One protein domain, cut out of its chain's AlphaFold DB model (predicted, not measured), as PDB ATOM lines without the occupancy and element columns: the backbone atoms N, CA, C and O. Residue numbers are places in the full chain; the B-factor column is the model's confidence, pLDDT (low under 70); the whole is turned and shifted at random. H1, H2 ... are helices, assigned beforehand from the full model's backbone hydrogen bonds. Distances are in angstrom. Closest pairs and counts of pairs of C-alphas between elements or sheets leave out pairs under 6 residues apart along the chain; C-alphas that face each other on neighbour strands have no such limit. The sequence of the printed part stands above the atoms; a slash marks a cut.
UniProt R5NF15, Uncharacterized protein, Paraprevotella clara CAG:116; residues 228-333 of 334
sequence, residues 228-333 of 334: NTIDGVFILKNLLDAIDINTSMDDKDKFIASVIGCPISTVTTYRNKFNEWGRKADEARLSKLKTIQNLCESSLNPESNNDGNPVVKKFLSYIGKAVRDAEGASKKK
ATOM      1  N   ASN A 228      24.751  51.637 -25.897       56.53
ATOM      2  CA  ASN A 228      23.864  50.555 -26.311       56.53
ATOM      3  C   ASN A 228      24.315  49.203 -25.741       56.53
ATOM      4  O   ASN A 228      23.471  48.422 -25.322       56.53
ATOM      5  N   THR A 229      25.621  48.928 -25.641       64.75
ATOM      6  CA  THR A 229      26.140  47.743 -24.930       64.75
ATOM      7  C   THR A 229      25.944  47.834 -23.415       64.75
ATOM      8  O   THR A 229      25.571  46.842 -22.810       64.75
ATOM      9  N   ILE A 230      26.165  48.973 -22.753       71.50
ATOM     10  CA  ILE A 230      25.933  49.135 -21.307       71.50
ATOM     11  C   ILE A 230      24.444  49.009 -21.012       71.50
ATOM     12  O   ILE A 230      24.062  48.208 -20.159       71.50
ATOM     13  N   ASP A 231      23.612  49.757 -21.734       75.12
ATOM     14  CA  ASP A 231      22.162  49.718 -21.578       75.12
ATOM     15  C   ASP A 231      21.653  48.316 -21.939       75.12
ATOM     16  O   ASP A 231      20.894  47.730 -21.176       75.12
ATOM     17  N   GLY A 232      22.169  47.710 -23.012       76.69
ATOM     18  CA  GLY A 232      21.870  46.345 -23.439       76.69
ATOM     19  C   GLY A 232      22.286  45.280 -22.425       76.69
ATOM     20  O   GLY A 232      21.489  44.399 -22.116       76.69
ATOM     21  N   VAL A 233      23.486  45.362 -21.839       83.88
ATOM     22  CA  VAL A 233      23.935  44.440 -20.779       83.88
ATOM     23  C   VAL A 233      23.044  44.605 -19.556       83.88
ATOM     24  O   VAL A 233      22.625  43.608 -18.975       83.88
ATOM     25  N   PHE A 234      22.720  45.841 -19.168       84.69
ATOM     26  CA  PHE A 234      21.851  46.107 -18.024       84.69
ATOM     27  C   PHE A 234      20.430  45.571 -18.242       84.69
ATOM     28  O   PHE A 234      19.891  44.880 -17.375       84.69
ATOM     29  N   ILE A 235      19.837  45.853 -19.403       84.50
ATOM     30  CA  ILE A 235      18.497  45.416 -19.800       84.50
ATOM     31  C   ILE A 235      18.454  43.890 -19.890       84.50
ATOM     32  O   ILE A 235      17.659  43.264 -19.194       84.50
ATOM     33  N   LEU A 236      19.343  43.264 -20.665       86.69
ATOM     34  CA  LEU A 236      19.333  41.813 -20.860       86.69
ATOM     35  C   LEU A 236      19.637  41.059 -19.565       86.69
ATOM     36  O   LEU A 236      18.988  40.055 -19.290       86.69
ATOM     37  N   LYS A 237      20.548  41.558 -18.718       87.25
ATOM     38  CA  LYS A 237      20.799  40.970 -17.393       87.25
ATOM     39  C   LYS A 237      19.531  40.977 -16.546       87.25
ATOM     40  O   LYS A 237      19.148  39.937 -16.016       87.25
ATOM     41  N   ASN A 238      18.874  42.131 -16.402       85.56
ATOM     42  CA  ASN A 238      17.671  42.227 -15.570       85.56
ATOM     43  C   ASN A 238      16.493  41.448 -16.177       85.56
ATOM     44  O   ASN A 238      15.666  40.928 -15.432       85.56
ATOM     45  N   LEU A 239      16.435  41.321 -17.506       85.94
ATOM     46  CA  LEU A 239      15.442  40.506 -18.199       85.94
ATOM     47  C   LEU A 239      15.657  39.011 -17.932       85.94
ATOM     48  O   LEU A 239      14.710  38.317 -17.576       85.94
ATOM     49  N   LEU A 240      16.895  38.520 -18.034       86.75
ATOM     50  CA  LEU A 240      17.232  37.127 -17.718       86.75
ATOM     51  C   LEU A 240      16.929  36.782 -16.254       86.75
ATOM     52  O   LEU A 240      16.447  35.685 -15.971       86.75
ATOM     53  N   ASP A 241      17.168  37.717 -15.333       83.25
ATOM     54  CA  ASP A 241      16.797  37.560 -13.922       83.25
ATOM     55  C   ASP A 241      15.269  37.571 -13.725       83.25
ATOM     56  O   ASP A 241      14.735  36.856 -12.874       83.25
ATOM     57  N   ALA A 242      14.533  38.364 -14.511       84.69
ATOM     58  CA  ALA A 242      13.075  38.399 -14.456       84.69
ATOM     59  C   ALA A 242      12.451  37.090 -14.968       84.69
ATOM     60  O   ALA A 242      11.557  36.552 -14.310       84.69
ATOM     61  N   ILE A 243      12.963  36.553 -16.080       84.44
ATOM     62  CA  ILE A 243      12.512  35.289 -16.691       84.44
ATOM     63  C   ILE A 243      12.903  34.068 -15.833       84.44
ATOM     64  O   ILE A 243      12.312  33.005 -15.985       84.44
ATOM     65  N   ASP A 244      13.831  34.232 -14.885       80.19
ATOM     66  CA  ASP A 244      14.259  33.190 -13.938       80.19
ATOM     67  C   ASP A 244      14.844  31.946 -14.624       80.19
ATOM     68  O   ASP A 244      14.602  30.801 -14.243       80.19
ATOM     69  N   ILE A 245      15.627  32.163 -15.685       75.06
ATOM     70  CA  ILE A 245      16.279  31.059 -16.392       75.06
ATOM     71  C   ILE A 245      17.408  30.505 -15.511       75.06
ATOM     72  O   ILE A 245      18.377  31.211 -15.193       75.06
ATOM     73  N   ASN A 246      17.290  29.225 -15.147       77.06
ATOM     74  CA  ASN A 246      18.269  28.498 -14.345       77.06
ATOM     75  C   ASN A 246      19.496  28.105 -15.191       77.06
ATOM     76  O   ASN A 246      19.607  26.982 -15.677       77.06
ATOM     77  N   THR A 247      20.399  29.063 -15.406       80.62
ATOM     78  CA  THR A 247      21.683  28.870 -16.103       80.62
ATOM     79  C   THR A 247      22.825  29.503 -15.311       80.62
ATOM     80  O   THR A 247      22.602  30.372 -14.459       80.62
ATOM     81  N   SER A 248      24.056  29.062 -15.586       86.31
ATOM     82  CA  SER A 248      25.251  29.617 -14.954       86.31
ATOM     83  C   SER A 248      25.449  31.096 -15.313       86.31
ATOM     84  O   SER A 248      25.045  31.564 -16.379       86.31
ATOM     85  N   MET A 249      26.114  31.851 -14.433       82.44
ATOM     86  CA  MET A 249      26.381  33.271 -14.687       82.44
ATOM     87  C   MET A 249      27.280  33.484 -15.919       82.44
ATOM     88  O   MET A 249      27.103  34.461 -16.643       82.44
ATOM     89  N   ASP A 250      28.175  32.535 -16.200       83.00
ATOM     90  CA  ASP A 250      29.019  32.529 -17.398       83.00
ATOM     91  C   ASP A 250      28.205  32.306 -18.675       83.00
ATOM     92  O   ASP A 250      28.470  32.941 -19.695       83.00
ATOM     93  N   ASP A 251      27.196  31.436 -18.642       85.81
ATOM     94  CA  ASP A 251      26.349  31.190 -19.812       85.81
ATOM     95  C   ASP A 251      25.380  32.349 -20.064       85.81
ATOM     96  O   ASP A 251      25.129  32.694 -21.221       85.81
ATOM     97  N   LYS A 252      24.909  33.020 -19.004       87.50
ATOM     98  CA  LYS A 252      24.195  34.301 -19.129       87.50
ATOM     99  C   LYS A 252      25.084  35.364 -19.776       87.50
ATOM    100  O   LYS A 252      24.643  36.029 -20.711       87.50
ATOM    101  N   ASP A 253      26.340  35.490 -19.344       85.81
ATOM    102  CA  ASP A 253      27.281  36.446 -19.938       85.81
ATOM    103  C   ASP A 253      27.571  36.125 -21.413       85.81
ATOM    104  O   ASP A 253      27.584  37.037 -22.240       85.81
ATOM    105  N   LYS A 254      27.751  34.843 -21.767       82.19
ATOM    106  CA  LYS A 254      27.908  34.394 -23.165       82.19
ATOM    107  C   LYS A 254      26.697  34.748 -24.018       82.19
ATOM    108  O   LYS A 254      26.866  35.230 -25.135       82.19
ATOM    109  N   PHE A 255      25.491  34.523 -23.500       82.81
ATOM    110  CA  PHE A 255      24.257  34.858 -24.202       82.81
ATOM    111  C   PHE A 255      24.153  36.365 -24.455       82.81
ATOM    112  O   PHE A 255      23.975  36.784 -25.595       82.81
ATOM    113  N   ILE A 256      24.343  37.188 -23.421       83.75
ATOM    114  CA  ILE A 256      24.310  38.652 -23.541       83.75
ATOM    115  C   ILE A 256      25.376  39.131 -24.537       83.75
ATOM    116  O   ILE A 256      25.083  39.942 -25.413       83.75
ATOM    117  N   ALA A 257      26.594  38.594 -24.441       71.06
ATOM    118  CA  ALA A 257      27.695  38.899 -25.349       71.06
ATOM    119  C   ALA A 257      27.329  38.583 -26.806       71.06
ATOM    120  O   ALA A 257      27.583  39.396 -27.694       71.06
ATOM    121  N   SER A 258      26.679  37.438 -27.037       69.38
ATOM    122  CA  SER A 258      26.205  37.018 -28.357       69.38
ATOM    123  C   SER A 258      25.083  37.902 -28.902       69.38
ATOM    124  O   SER A 258      25.085  38.185 -30.093       69.38
ATOM    125  N   VAL A 259      24.127  38.325 -28.067       68.50
ATOM    126  CA  VAL A 259      22.993  39.169 -28.492       68.50
ATOM    127  C   VAL A 259      23.450  40.590 -28.821       68.50
ATOM    128  O   VAL A 259      22.967  41.185 -29.778       68.50
ATOM    129  N   ILE A 260      24.389  41.130 -28.046       71.50
ATOM    130  CA  ILE A 260      24.904  42.493 -28.222       71.50
ATOM    131  C   ILE A 260      26.008  42.554 -29.292       71.50
ATOM    132  O   ILE A 260      26.217  43.592 -29.909       71.50
ATOM    133  N   GLY A 261      26.729  41.452 -29.518       61.03
ATOM    134  CA  GLY A 261      27.894  41.425 -30.404       61.03
ATOM    135  C   GLY A 261      29.166  41.973 -29.747       61.03
ATOM    136  O   GLY A 261      29.990  42.596 -30.416       61.03
ATOM    137  N   CYS A 262      29.351  41.747 -28.440       58.34
ATOM    138  CA  CYS A 262      30.526  42.204 -27.687       58.34
ATOM    139  C   CYS A 262      31.300  41.040 -27.026       58.34
ATOM    140  O   CYS A 262      30.789  39.925 -26.929       58.34
ATOM    141  N   PRO A 263      32.553  41.240 -26.568       68.81
ATOM    142  CA  PRO A 263      33.287  40.212 -25.828       68.81
ATOM    143  C   PRO A 263      32.624  39.849 -24.489       68.81
ATOM    144  O   PRO A 263      32.171  40.727 -23.759       68.81
ATOM    145  N   ILE A 264      32.692  38.574 -24.087       68.69
ATOM    146  CA  ILE A 264      32.184  38.091 -22.782       68.69
ATOM    147  C   ILE A 264      32.784  38.899 -21.620       68.69
ATOM    148  O   ILE A 264      32.068  39.324 -20.720       68.69
ATOM    149  N   SER A 265      34.085  39.208 -21.678       68.31
ATOM    150  CA  SER A 265      34.760  40.006 -20.646       68.31
ATOM    151  C   SER A 265      34.177  41.415 -20.487       68.31
ATOM    152  O   SER A 265      34.212  41.974 -19.389       68.31
ATOM    153  N   THR A 266      33.627  41.994 -21.558       71.12
ATOM    154  CA  THR A 266      32.946  43.295 -21.535       71.12
ATOM    155  C   THR A 266      31.633  43.200 -20.762       71.12
ATOM    156  O   THR A 266      31.379  44.030 -19.887       71.12
ATOM    157  N   VAL A 267      30.851  42.141 -20.993       76.69
ATOM    158  CA  VAL A 267      29.621  41.855 -20.235       76.69
ATOM    159  C   VAL A 267      29.926  41.667 -18.752       76.69
ATOM    160  O   VAL A 267      29.334  42.349 -17.913       76.69
ATOM    161  N   THR A 268      30.911  40.827 -18.423       80.31
ATOM    162  CA  THR A 268      31.362  40.592 -17.044       80.31
ATOM    163  C   THR A 268      31.771  41.902 -16.357       80.31
ATOM    164  O   THR A 268      31.389  42.158 -15.212       80.31
ATOM    165  N   THR A 269      32.507  42.766 -17.066       80.81
ATOM    166  CA  THR A 269      32.955  44.071 -16.559       80.81
ATOM    167  C   THR A 269      31.777  44.992 -16.255       80.81
ATOM    168  O   THR A 269      31.711  45.560 -15.163       80.81
ATOM    169  N   TYR A 270      30.828  45.140 -17.182       82.50
ATOM    170  CA  TYR A 270      29.675  46.019 -16.977       82.50
ATOM    171  C   TYR A 270      28.720  45.492 -15.911       82.50
ATOM    172  O   TYR A 270      28.312  46.255 -15.037       82.50
ATOM    173  N   ARG A 271      28.457  44.183 -15.889       84.25
ATOM    174  CA  ARG A 271      27.695  43.531 -14.817       84.25
ATOM    175  C   ARG A 271      28.282  43.840 -13.438       84.25
ATOM    176  O   ARG A 271      27.546  44.211 -12.525       84.25
ATOM    177  N   ASN A 272      29.604  43.735 -13.288       81.31
ATOM    178  CA  ASN A 272      30.279  44.052 -12.029       81.31
ATOM    179  C   ASN A 272      30.175  45.549 -11.686       81.31
ATOM    180  O   ASN A 272      29.869  45.886 -10.543       81.31
ATOM    181  N   LYS A 273      30.331  46.442 -12.674       78.31
ATOM    182  CA  LYS A 273      30.149  47.892 -12.490       78.31
ATOM    183  C   LYS A 273      28.739  48.249 -12.010       78.31
ATOM    184  O   LYS A 273      28.608  49.085 -11.122       78.31
ATOM    185  N   PHE A 274      27.684  47.601 -12.510       77.50
ATOM    186  CA  PHE A 274      26.316  47.870 -12.041       77.50
ATOM    187  C   PHE A 274      26.113  47.519 -10.564       77.50
ATOM    188  O   PHE A 274      25.473  48.278  -9.833       77.50
ATOM    189  N   ASN A 275      26.716  46.422 -10.097       72.31
ATOM    190  CA  ASN A 275      26.696  46.068  -8.677       72.31
ATOM    191  C   ASN A 275      27.397  47.132  -7.812       72.31
ATOM    192  O   ASN A 275      26.979  47.392  -6.682       72.31
ATOM    193  N   GLU A 276      28.446  47.774  -8.333       76.50
ATOM    194  CA  GLU A 276      29.107  48.898  -7.664       76.50
ATOM    195  C   GLU A 276      28.267  50.177  -7.693       76.50
ATOM    196  O   GLU A 276      28.245  50.909  -6.702       76.50
ATOM    197  N   TRP A 277      27.553  50.455  -8.787       76.56
ATOM    198  CA  TRP A 277      26.717  51.653  -8.914       76.56
ATOM    199  C   TRP A 277      25.594  51.668  -7.879       76.56
ATOM    200  O   TRP A 277      25.387  52.696  -7.240       76.56
ATOM    201  N   GLY A 278      24.966  50.521  -7.604       66.44
ATOM    202  CA  GLY A 278      23.990  50.401  -6.514       66.44
ATOM    203  C   GLY A 278      24.569  50.681  -5.116       66.44
ATOM    204  O   GLY A 278      23.822  50.952  -4.184       66.44
ATOM    205  N   ARG A 279      25.900  50.646  -4.947       68.31
ATOM    206  CA  ARG A 279      26.582  50.870  -3.658       68.31
ATOM    207  C   ARG A 279      27.282  52.229  -3.556       68.31
ATOM    208  O   ARG A 279      27.468  52.725  -2.448       68.31
ATOM    209  N   LYS A 280      27.725  52.810  -4.679       70.44
ATOM    210  CA  LYS A 280      28.570  54.021  -4.739       70.44
ATOM    211  C   LYS A 280      28.271  54.897  -5.973       70.44
ATOM    212  O   LYS A 280      29.205  55.328  -6.657       70.44
ATOM    213  N   ALA A 281      27.002  55.167  -6.278       70.94
ATOM    214  CA  ALA A 281      26.630  56.053  -7.386       70.94
ATOM    215  C   ALA A 281      27.057  57.517  -7.151       70.94
ATOM    216  O   ALA A 281      27.010  58.019  -6.029       70.94
ATOM    217  N   ASP A 282      27.480  58.181  -8.226       76.75
ATOM    218  CA  ASP A 282      27.568  59.637  -8.344       76.75
ATOM    219  C   ASP A 282      26.373  60.152  -9.178       76.75
ATOM    220  O   ASP A 282      25.537  59.370  -9.640       76.75
ATOM    221  N   GLU A 283      26.262  61.469  -9.344       74.12
ATOM    222  CA  GLU A 283      25.128  62.108 -10.023       74.12
ATOM    223  C   GLU A 283      24.999  61.693 -11.499       74.12
ATOM    224  O   GLU A 283      23.894  61.427 -11.976       74.12
ATOM    225  N   ALA A 284      26.125  61.526 -12.200       72.81
ATOM    226  CA  ALA A 284      26.148  61.088 -13.594       72.81
ATOM    227  C   ALA A 284      25.641  59.643 -13.756       72.81
ATOM    228  O   ALA A 284      24.819  59.363 -14.633       72.81
ATOM    229  N   ARG A 285      26.074  58.722 -12.882       77.38
ATOM    230  CA  ARG A 285      25.619  57.317 -12.888       77.38
ATOM    231  C   ARG A 285      24.140  57.200 -12.547       77.38
ATOM    232  O   ARG A 285      23.428  56.415 -13.169       77.38
ATOM    233  N   LEU A 286      23.675  57.985 -11.576       80.25
ATOM    234  CA  LEU A 286      22.267  58.004 -11.200       80.25
ATOM    235  C   LEU A 286      21.388  58.511 -12.348       80.25
ATOM    236  O   LEU A 286      20.384  57.877 -12.670       80.25
ATOM    237  N   SER A 287      21.777  59.622 -12.980       78.69
ATOM    238  CA  SER A 287      21.073  60.170 -14.144       78.69
ATOM    239  C   SER A 287      20.934  59.120 -15.253       78.69
ATOM    240  O   SER A 287      19.841  58.895 -15.769       78.69
ATOM    241  N   LYS A 288      22.006  58.364 -15.525       79.81
ATOM    242  CA  LYS A 288      21.999  57.296 -16.529       79.81
ATOM    243  C   LYS A 288      21.037  56.152 -16.191       79.81
ATOM    244  O   LYS A 288      20.272  55.735 -17.058       79.81
ATOM    245  N   LEU A 289      21.045  55.656 -14.950       82.19
ATOM    246  CA  LEU A 289      20.115  54.601 -14.523       82.19
ATOM    247  C   LEU A 289      18.651  55.048 -14.668       82.19
ATOM    248  O   LEU A 289      17.816  54.256 -15.100       82.19
ATOM    249  N   LYS A 290      18.356  56.325 -14.388       84.12
ATOM    250  CA  LYS A 290      17.027  56.913 -14.617       84.12
ATOM    251  C   LYS A 290      16.657  56.962 -16.097       84.12
ATOM    252  O   LYS A 290      15.532  56.628 -16.443       84.12
ATOM    253  N   THR A 291      17.590  57.320 -16.981       84.12
ATOM    254  CA  THR A 291      17.348  57.283 -18.433       84.12
ATOM    255  C   THR A 291      16.981  55.876 -18.909       84.12
ATOM    256  O   THR A 291      16.019  55.723 -19.657       84.12
ATOM    257  N   ILE A 292      17.701  54.846 -18.446       81.44
ATOM    258  CA  ILE A 292      17.421  53.448 -18.814       81.44
ATOM    259  C   ILE A 292      16.057  53.006 -18.275       81.44
ATOM    260  O   ILE A 292      15.291  52.373 -19.002       81.44
ATOM    261  N   GLN A 293      15.736  53.355 -17.024       85.69
ATOM    262  CA  GLN A 293      14.428  53.077 -16.435       85.69
ATOM    263  C   GLN A 293      13.302  53.699 -17.265       85.69
ATOM    264  O   GLN A 293      12.409  52.973 -17.695       85.69
ATOM    265  N   ASN A 294      13.393  54.997 -17.560       82.44
ATOM    266  CA  ASN A 294      12.379  55.713 -18.331       82.44
ATOM    267  C   ASN A 294      12.190  55.111 -19.729       82.44
ATOM    268  O   ASN A 294      11.062  55.003 -20.199       82.44
ATOM    269  N   LEU A 295      13.280  54.702 -20.391       81.94
ATOM    270  CA  LEU A 295      13.227  54.029 -21.691       81.94
ATOM    271  C   LEU A 295      12.501  52.676 -21.606       81.94
ATOM    272  O   LEU A 295      11.674  52.359 -22.459       81.94
ATOM    273  N   CYS A 296      12.808  51.870 -20.586       79.31
ATOM    274  CA  CYS A 296      12.180  50.562 -20.405       79.31
ATOM    275  C   CYS A 296      10.693  50.695 -20.062       79.31
ATOM    276  O   CYS A 296       9.876  49.960 -20.609       79.31
ATOM    277  N   GLU A 297      10.340  51.632 -19.182       82.00
ATOM    278  CA  GLU A 297       8.955  51.900 -18.791       82.00
ATOM    279  C   GLU A 297       8.128  52.408 -19.977       82.00
ATOM    280  O   GLU A 297       7.049  51.876 -20.230       82.00
ATOM    281  N   SER A 298       8.655  53.359 -20.757       78.69
ATOM    282  CA  SER A 298       7.952  53.894 -21.929       78.69
ATOM    283  C   SER A 298       7.769  52.861 -23.042       78.69
ATOM    284  O   SER A 298       6.743  52.868 -23.718       78.69
ATOM    285  N   SER A 299       8.729  51.947 -23.210       75.88
ATOM    286  CA  SER A 299       8.690  50.928 -24.267       75.88
ATOM    287  C   SER A 299       7.843  49.710 -23.895       75.88
ATOM    288  O   SER A 299       7.211  49.110 -24.761       75.88
ATOM    289  N   LEU A 300       7.846  49.309 -22.620       74.31
ATOM    290  CA  LEU A 300       7.205  48.070 -22.162       74.31
ATOM    291  C   LEU A 300       5.887  48.297 -21.432       74.31
ATOM    292  O   LEU A 300       5.150  47.333 -21.240       74.31
ATOM    293  N   ASN A 301       5.574  49.524 -21.024       68.69
ATOM    294  CA  ASN A 301       4.293  49.854 -20.415       68.69
ATOM    295  C   ASN A 301       3.727  51.192 -20.923       68.69
ATOM    296  O   ASN A 301       3.382  52.051 -20.103       68.69
ATOM    297  N   PRO A 302       3.611  51.399 -22.252       57.94
ATOM    298  CA  PRO A 302       2.910  52.568 -22.755       57.94
ATOM    299  C   PRO A 302       1.463  52.491 -22.247       57.94
ATOM    300  O   PRO A 302       0.761  51.509 -22.485       57.94
ATOM    301  N   GLU A 303       1.046  53.501 -21.481       61.16
ATOM    302  CA  GLU A 303      -0.322  53.658 -20.957       61.16
ATOM    303  C   GLU A 303      -0.759  52.664 -19.858       61.16
ATOM    304  O   GLU A 303      -1.947  52.529 -19.590       61.16
ATOM    305  N   SER A 304       0.168  52.006 -19.152       61.62
ATOM    306  CA  SER A 304      -0.151  51.002 -18.104       61.62
ATOM    307  C   SER A 304      -0.829  49.716 -18.617       61.62
ATOM    308  O   SER A 304      -1.314  48.896 -17.838       61.62
ATOM    309  N   ASN A 305      -0.838  49.498 -19.936       59.12
ATOM    310  CA  ASN A 305      -1.549  48.392 -20.584       59.12
ATOM    311  C   ASN A 305      -0.929  47.003 -20.332       59.12
ATOM    312  O   ASN A 305      -1.604  45.986 -20.488       59.12
ATOM    313  N   ASN A 306       0.341  46.930 -19.918       58.91
ATOM    314  CA  ASN A 306       1.056  45.669 -19.692       58.91
ATOM    315  C   ASN A 306       1.143  45.269 -18.211       58.91
ATOM    316  O   ASN A 306       1.864  44.327 -17.865       58.91
ATOM    317  N   ASP A 307       0.352  45.902 -17.337       60.59
ATOM    318  CA  ASP A 307       0.250  45.550 -15.916       60.59
ATOM    319  C   ASP A 307      -0.184  44.086 -15.681       60.59
ATOM    320  O   ASP A 307       0.026  43.533 -14.600       60.59
ATOM    321  N   GLY A 308      -0.754  43.414 -16.682       63.62
ATOM    322  CA  GLY A 308      -1.079  41.986 -16.621       63.62
ATOM    323  C   GLY A 308       0.109  41.035 -16.826       63.62
ATOM    324  O   GLY A 308      -0.005  39.865 -16.468       63.62
ATOM    325  N   ASN A 309       1.244  41.486 -17.381       79.69
ATOM    326  CA  ASN A 309       2.369  40.602 -17.702       79.69
ATOM    327  C   ASN A 309       3.342  40.471 -16.506       79.69
ATOM    328  O   ASN A 309       4.054  41.428 -16.174       79.69
ATOM    329  N   PRO A 310       3.436  39.288 -15.865       81.25
ATOM    330  CA  PRO A 310       4.247  39.102 -14.661       81.25
ATOM    331  C   PRO A 310       5.753  39.265 -14.919       81.25
ATOM    332  O   PRO A 310       6.472  39.729 -14.033       81.25
ATOM    333  N   VAL A 311       6.234  38.943 -16.127       83.44
ATOM    334  CA  VAL A 311       7.650  39.099 -16.503       83.44
ATOM    335  C   VAL A 311       7.994  40.575 -16.665       83.44
ATOM    336  O   VAL A 311       8.996  41.024 -16.113       83.44
ATOM    337  N   VAL A 312       7.140  41.347 -17.346       81.75
ATOM    338  CA  VAL A 312       7.329  42.799 -17.518       81.75
ATOM    339  C   VAL A 312       7.314  43.505 -16.161       81.75
ATOM    340  O   VAL A 312       8.221  44.283 -15.867       81.75
ATOM    341  N   LYS A 313       6.364  43.165 -15.278       83.44
ATOM    342  CA  LYS A 313       6.321  43.695 -13.904       83.44
ATOM    343  C   LYS A 313       7.589  43.386 -13.110       83.44
ATOM    344  O   LYS A 313       8.148  44.275 -12.465       83.44
ATOM    345  N   LYS A 314       8.061  42.135 -13.150       86.44
ATOM    346  CA  LYS A 314       9.276  41.714 -12.437       86.44
ATOM    347  C   LYS A 314      10.522  42.411 -12.996       86.44
ATOM    348  O   LYS A 314      11.341  42.898 -12.221       86.44
ATOM    349  N   PHE A 315      10.616  42.535 -14.318       86.75
ATOM    350  CA  PHE A 315      11.696  43.234 -15.011       86.75
ATOM    351  C   PHE A 315      11.776  44.722 -14.637       86.75
ATOM    352  O   PHE A 315      12.820  45.182 -14.166       86.75
ATOM    353  N   LEU A 316      10.668  45.462 -14.761       85.62
ATOM    354  CA  LEU A 316      10.617  46.885 -14.403       85.62
ATOM    355  C   LEU A 316      10.881  47.102 -12.904       85.62
ATOM    356  O   LEU A 316      11.587  48.035 -12.522       85.62
ATOM    357  N   SER A 317      10.403  46.194 -12.043       86.94
ATOM    358  CA  SER A 317      10.692  46.221 -10.603       86.94
ATOM    359  C   SER A 317      12.189  46.096 -10.296       86.94
ATOM    360  O   SER A 317      12.705  46.819  -9.436       86.94
ATOM    361  N   TYR A 318      12.913  45.227 -11.010       86.50
ATOM    362  CA  TYR A 318      14.359  45.053 -10.840       86.50
ATOM    363  C   TYR A 318      15.152  46.286 -11.269       86.50
ATOM    364  O   TYR A 318      16.028  46.732 -10.521       86.50
ATOM    365  N   ILE A 319      14.797  46.893 -12.403       85.12
ATOM    366  CA  ILE A 319      15.406  48.153 -12.843       85.12
ATOM    367  C   ILE A 319      15.123  49.272 -11.836       85.12
ATOM    368  O   ILE A 319      16.054  49.933 -11.368       85.12
ATOM    369  N   GLY A 320      13.862  49.438 -11.427       86.19
ATOM    370  CA  GLY A 320      13.475  50.455 -10.452       86.19
ATOM    371  C   GLY A 320      14.156  50.264  -9.094       86.19
ATOM    372  O   GLY A 320      14.508  51.240  -8.433       86.19
ATOM    373  N   LYS A 321      14.402  49.017  -8.670       86.31
ATOM    374  CA  LYS A 321      15.180  48.732  -7.455       86.31
ATOM    375  C   LYS A 321      16.623  49.220  -7.590       86.31
ATOM    376  O   LYS A 321      17.096  49.909  -6.692       86.31
ATOM    377  N   ALA A 322      17.290  48.925  -8.704       83.31
ATOM    378  CA  ALA A 322      18.666  49.365  -8.935       83.31
ATOM    379  C   ALA A 322      18.802  50.900  -8.918       83.31
ATOM    380  O   ALA A 322      19.769  51.428  -8.367       83.31
ATOM    381  N   VAL A 323      17.813  51.619  -9.463       85.25
ATOM    382  CA  VAL A 323      17.757  53.091  -9.414       85.25
ATOM    383  C   VAL A 323      17.587  53.583  -7.977       85.25
ATOM    384  O   VAL A 323      18.362  54.428  -7.539       85.25
ATOM    385  N   ARG A 324      16.636  53.028  -7.212       87.31
ATOM    386  CA  ARG A 324      16.419  53.406  -5.800       87.31
ATOM    387  C   ARG A 324      17.648  53.150  -4.926       87.31
ATOM    388  O   ARG A 324      17.995  53.991  -4.098       87.31
ATOM    389  N   ASP A 325      18.326  52.023  -5.130       84.12
ATOM    390  CA  ASP A 325      19.557  51.688  -4.410       84.12
ATOM    391  C   ASP A 325      20.664  52.717  -4.728       84.12
ATOM    392  O   ASP A 325      21.307  53.252  -3.819       84.12
ATOM    393  N   ALA A 326      20.818  53.088  -6.005       83.88
ATOM    394  CA  ALA A 326      21.749  54.131  -6.439       83.88
ATOM    395  C   ALA A 326      21.390  55.529  -5.892       83.88
ATOM    396  O   ALA A 326      22.282  56.277  -5.485       83.88
ATOM    397  N   GLU A 327      20.103  55.886  -5.821       84.81
ATOM    398  CA  GLU A 327      19.640  57.129  -5.184       84.81
ATOM    399  C   GLU A 327      20.006  57.173  -3.700       84.81
ATOM    400  O   GLU A 327      20.510  58.188  -3.211       84.81
ATOM    401  N   GLY A 328      19.785  56.067  -2.984       82.56
ATOM    402  CA  GLY A 328      20.155  55.929  -1.578       82.56
ATOM    403  C   GLY A 328      21.664  56.050  -1.354       82.56
ATOM    404  O   GLY A 328      22.094  56.694  -0.397       82.56
ATOM    405  N   ALA A 329      22.474  55.483  -2.250       78.75
ATOM    406  CA  ALA A 329      23.931  55.583  -2.195       78.75
ATOM    407  C   ALA A 329      24.449  57.002  -2.494       78.75
ATOM    408  O   ALA A 329      25.377  57.465  -1.831       78.75
ATOM    409  N   SER A 330      23.840  57.702  -3.455       74.56
ATOM    410  CA  SER A 330      24.218  59.070  -3.835       74.56
ATOM    411  C   SER A 330      23.937  60.079  -2.712       74.56
ATOM    412  O   SER A 330      24.770  60.934  -2.410       74.56
ATOM    413  N   LYS A 331      22.809  59.921  -2.001       73.00
ATOM    414  CA  LYS A 331      22.434  60.784  -0.865       73.00
ATOM    415  C   LYS A 331      23.360  60.663   0.349       73.00
ATOM    416  O   LYS A 331      23.452  61.616   1.104       73.00
ATOM    417  N   LYS A 332      24.051  59.531   0.536       62.41
ATOM    418  CA  LYS A 332      24.993  59.312   1.657       62.41
ATOM    419  C   LYS A 332      26.366  59.974   1.465       62.41
ATOM    420  O   LYS A 332      27.203  59.876   2.355       62.41
ATOM    421  N   LYS A 333      26.626  60.568   0.294       54.31
ATOM    422  CA  LYS A 333      27.884  61.261  -0.038       54.31
ATOM    423  C   LYS A 333      27.788  62.792   0.019       54.31
ATOM    424  O   LYS A 333      28.821  63.439  -0.130       54.31
TER     425      LYS A 333
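Overview. This is residues 228 to 333 of the 334 residues of an uncharacterized protein of Paraprevotella clara CAG:116 (UniProt R5NF15). H3 and H5 make a V, meeting where H3 ends and in the later part of H5, and H1 lies in the opening between them, with its early residues on H3 and its last residues on H5. H4 folds back side by side with H5 as a helical hairpin, and H2 packs on H1 and on the first residues of H3, away from that hairpin. Residues 302 to 308, at the turn of the hairpin, stick out. The printed part has 106 residues with five named helices, H1 to H5 in order, and no named strand; its class is all helix, and the helices that touch are mostly crossed. It is compact, with a radius of gyration of the C-alphas of 13.9 A, and spans 36 by 35 by 23 A.

Along the chain. H1, residues 228 to 243, begins with C-alpha 228 at (23.864, 50.555, -26.311) and is 21.3 A long from first to last C-alpha. H2, residues 249 to 260, measures 16.4 A. H3, residues 264 to 280, measures 24.3 A, and its C-alpha 280 is at (28.570, 54.021, -4.739). H4, residues 283 to 300, measures 25.8 A. H5, residues 310 to 331, is the longest helix at 31.5 A and ends with C-alpha 331 at (22.434, 60.784, -0.865).

Arrangement. H1 and H2 touch at a steep tilt of 49 degrees, opposite ways; their closest C-alphas, of Thr 229 and Ile 260, are 6.3 A apart. H1 touches H3 with residues 230 to 237 alone, about perpendicular at 81 degrees, closest at the C-alphas of Val 233 and Val 267, 6.3 A apart. H1 touches H5 with residues 238 to 243 alone, at a steep tilt of 57 degrees, the closest C-alphas being those of Ala 242 and Phe 315, 5.1 A apart. H1 and H4 are close but not clearly touching, with the C-alphas of Asp 231 and Ile 292 6.6 A apart. H2 and H3 touch, only just about perpendicular at 73 degrees, closest at the C-alphas of Ala 257 and Ile 264, 5.2 A apart. H3 touches H5 with residues 277 to 280 alone, the same way at a steep tilt of 56 degrees; the closest C-alphas, of Gly 278 and Ala 326, are 4.4 A apart. H4 and H5 are a hairpin at a shallow tilt of 16 degrees, opposite ways, closest at the C-alphas of Leu 289 and Val 323, 5.8 A apart. H2 is apart from H4 and from H5. Every O i to N i+4 pair is within hydrogen-bond range in H1, H2, H4 and H5, and 12 of 13 are in H3.

Size, cuts and confidence. The two C-alphas farthest apart, of Gly 308 and Lys 333, are 38.5 A apart. The printed part has no cut and no long link: the links from H1 to H2, H2 to H3 and H3 to H4 are tight, and that from H4 to H5, nine residues, is short. The mean pLDDT of the printed part is 77.5; it is under 70 at residues 228 to 229, 258 to 259, 261 to 265, 278 to 279, 301 to 308 and 332 to 333.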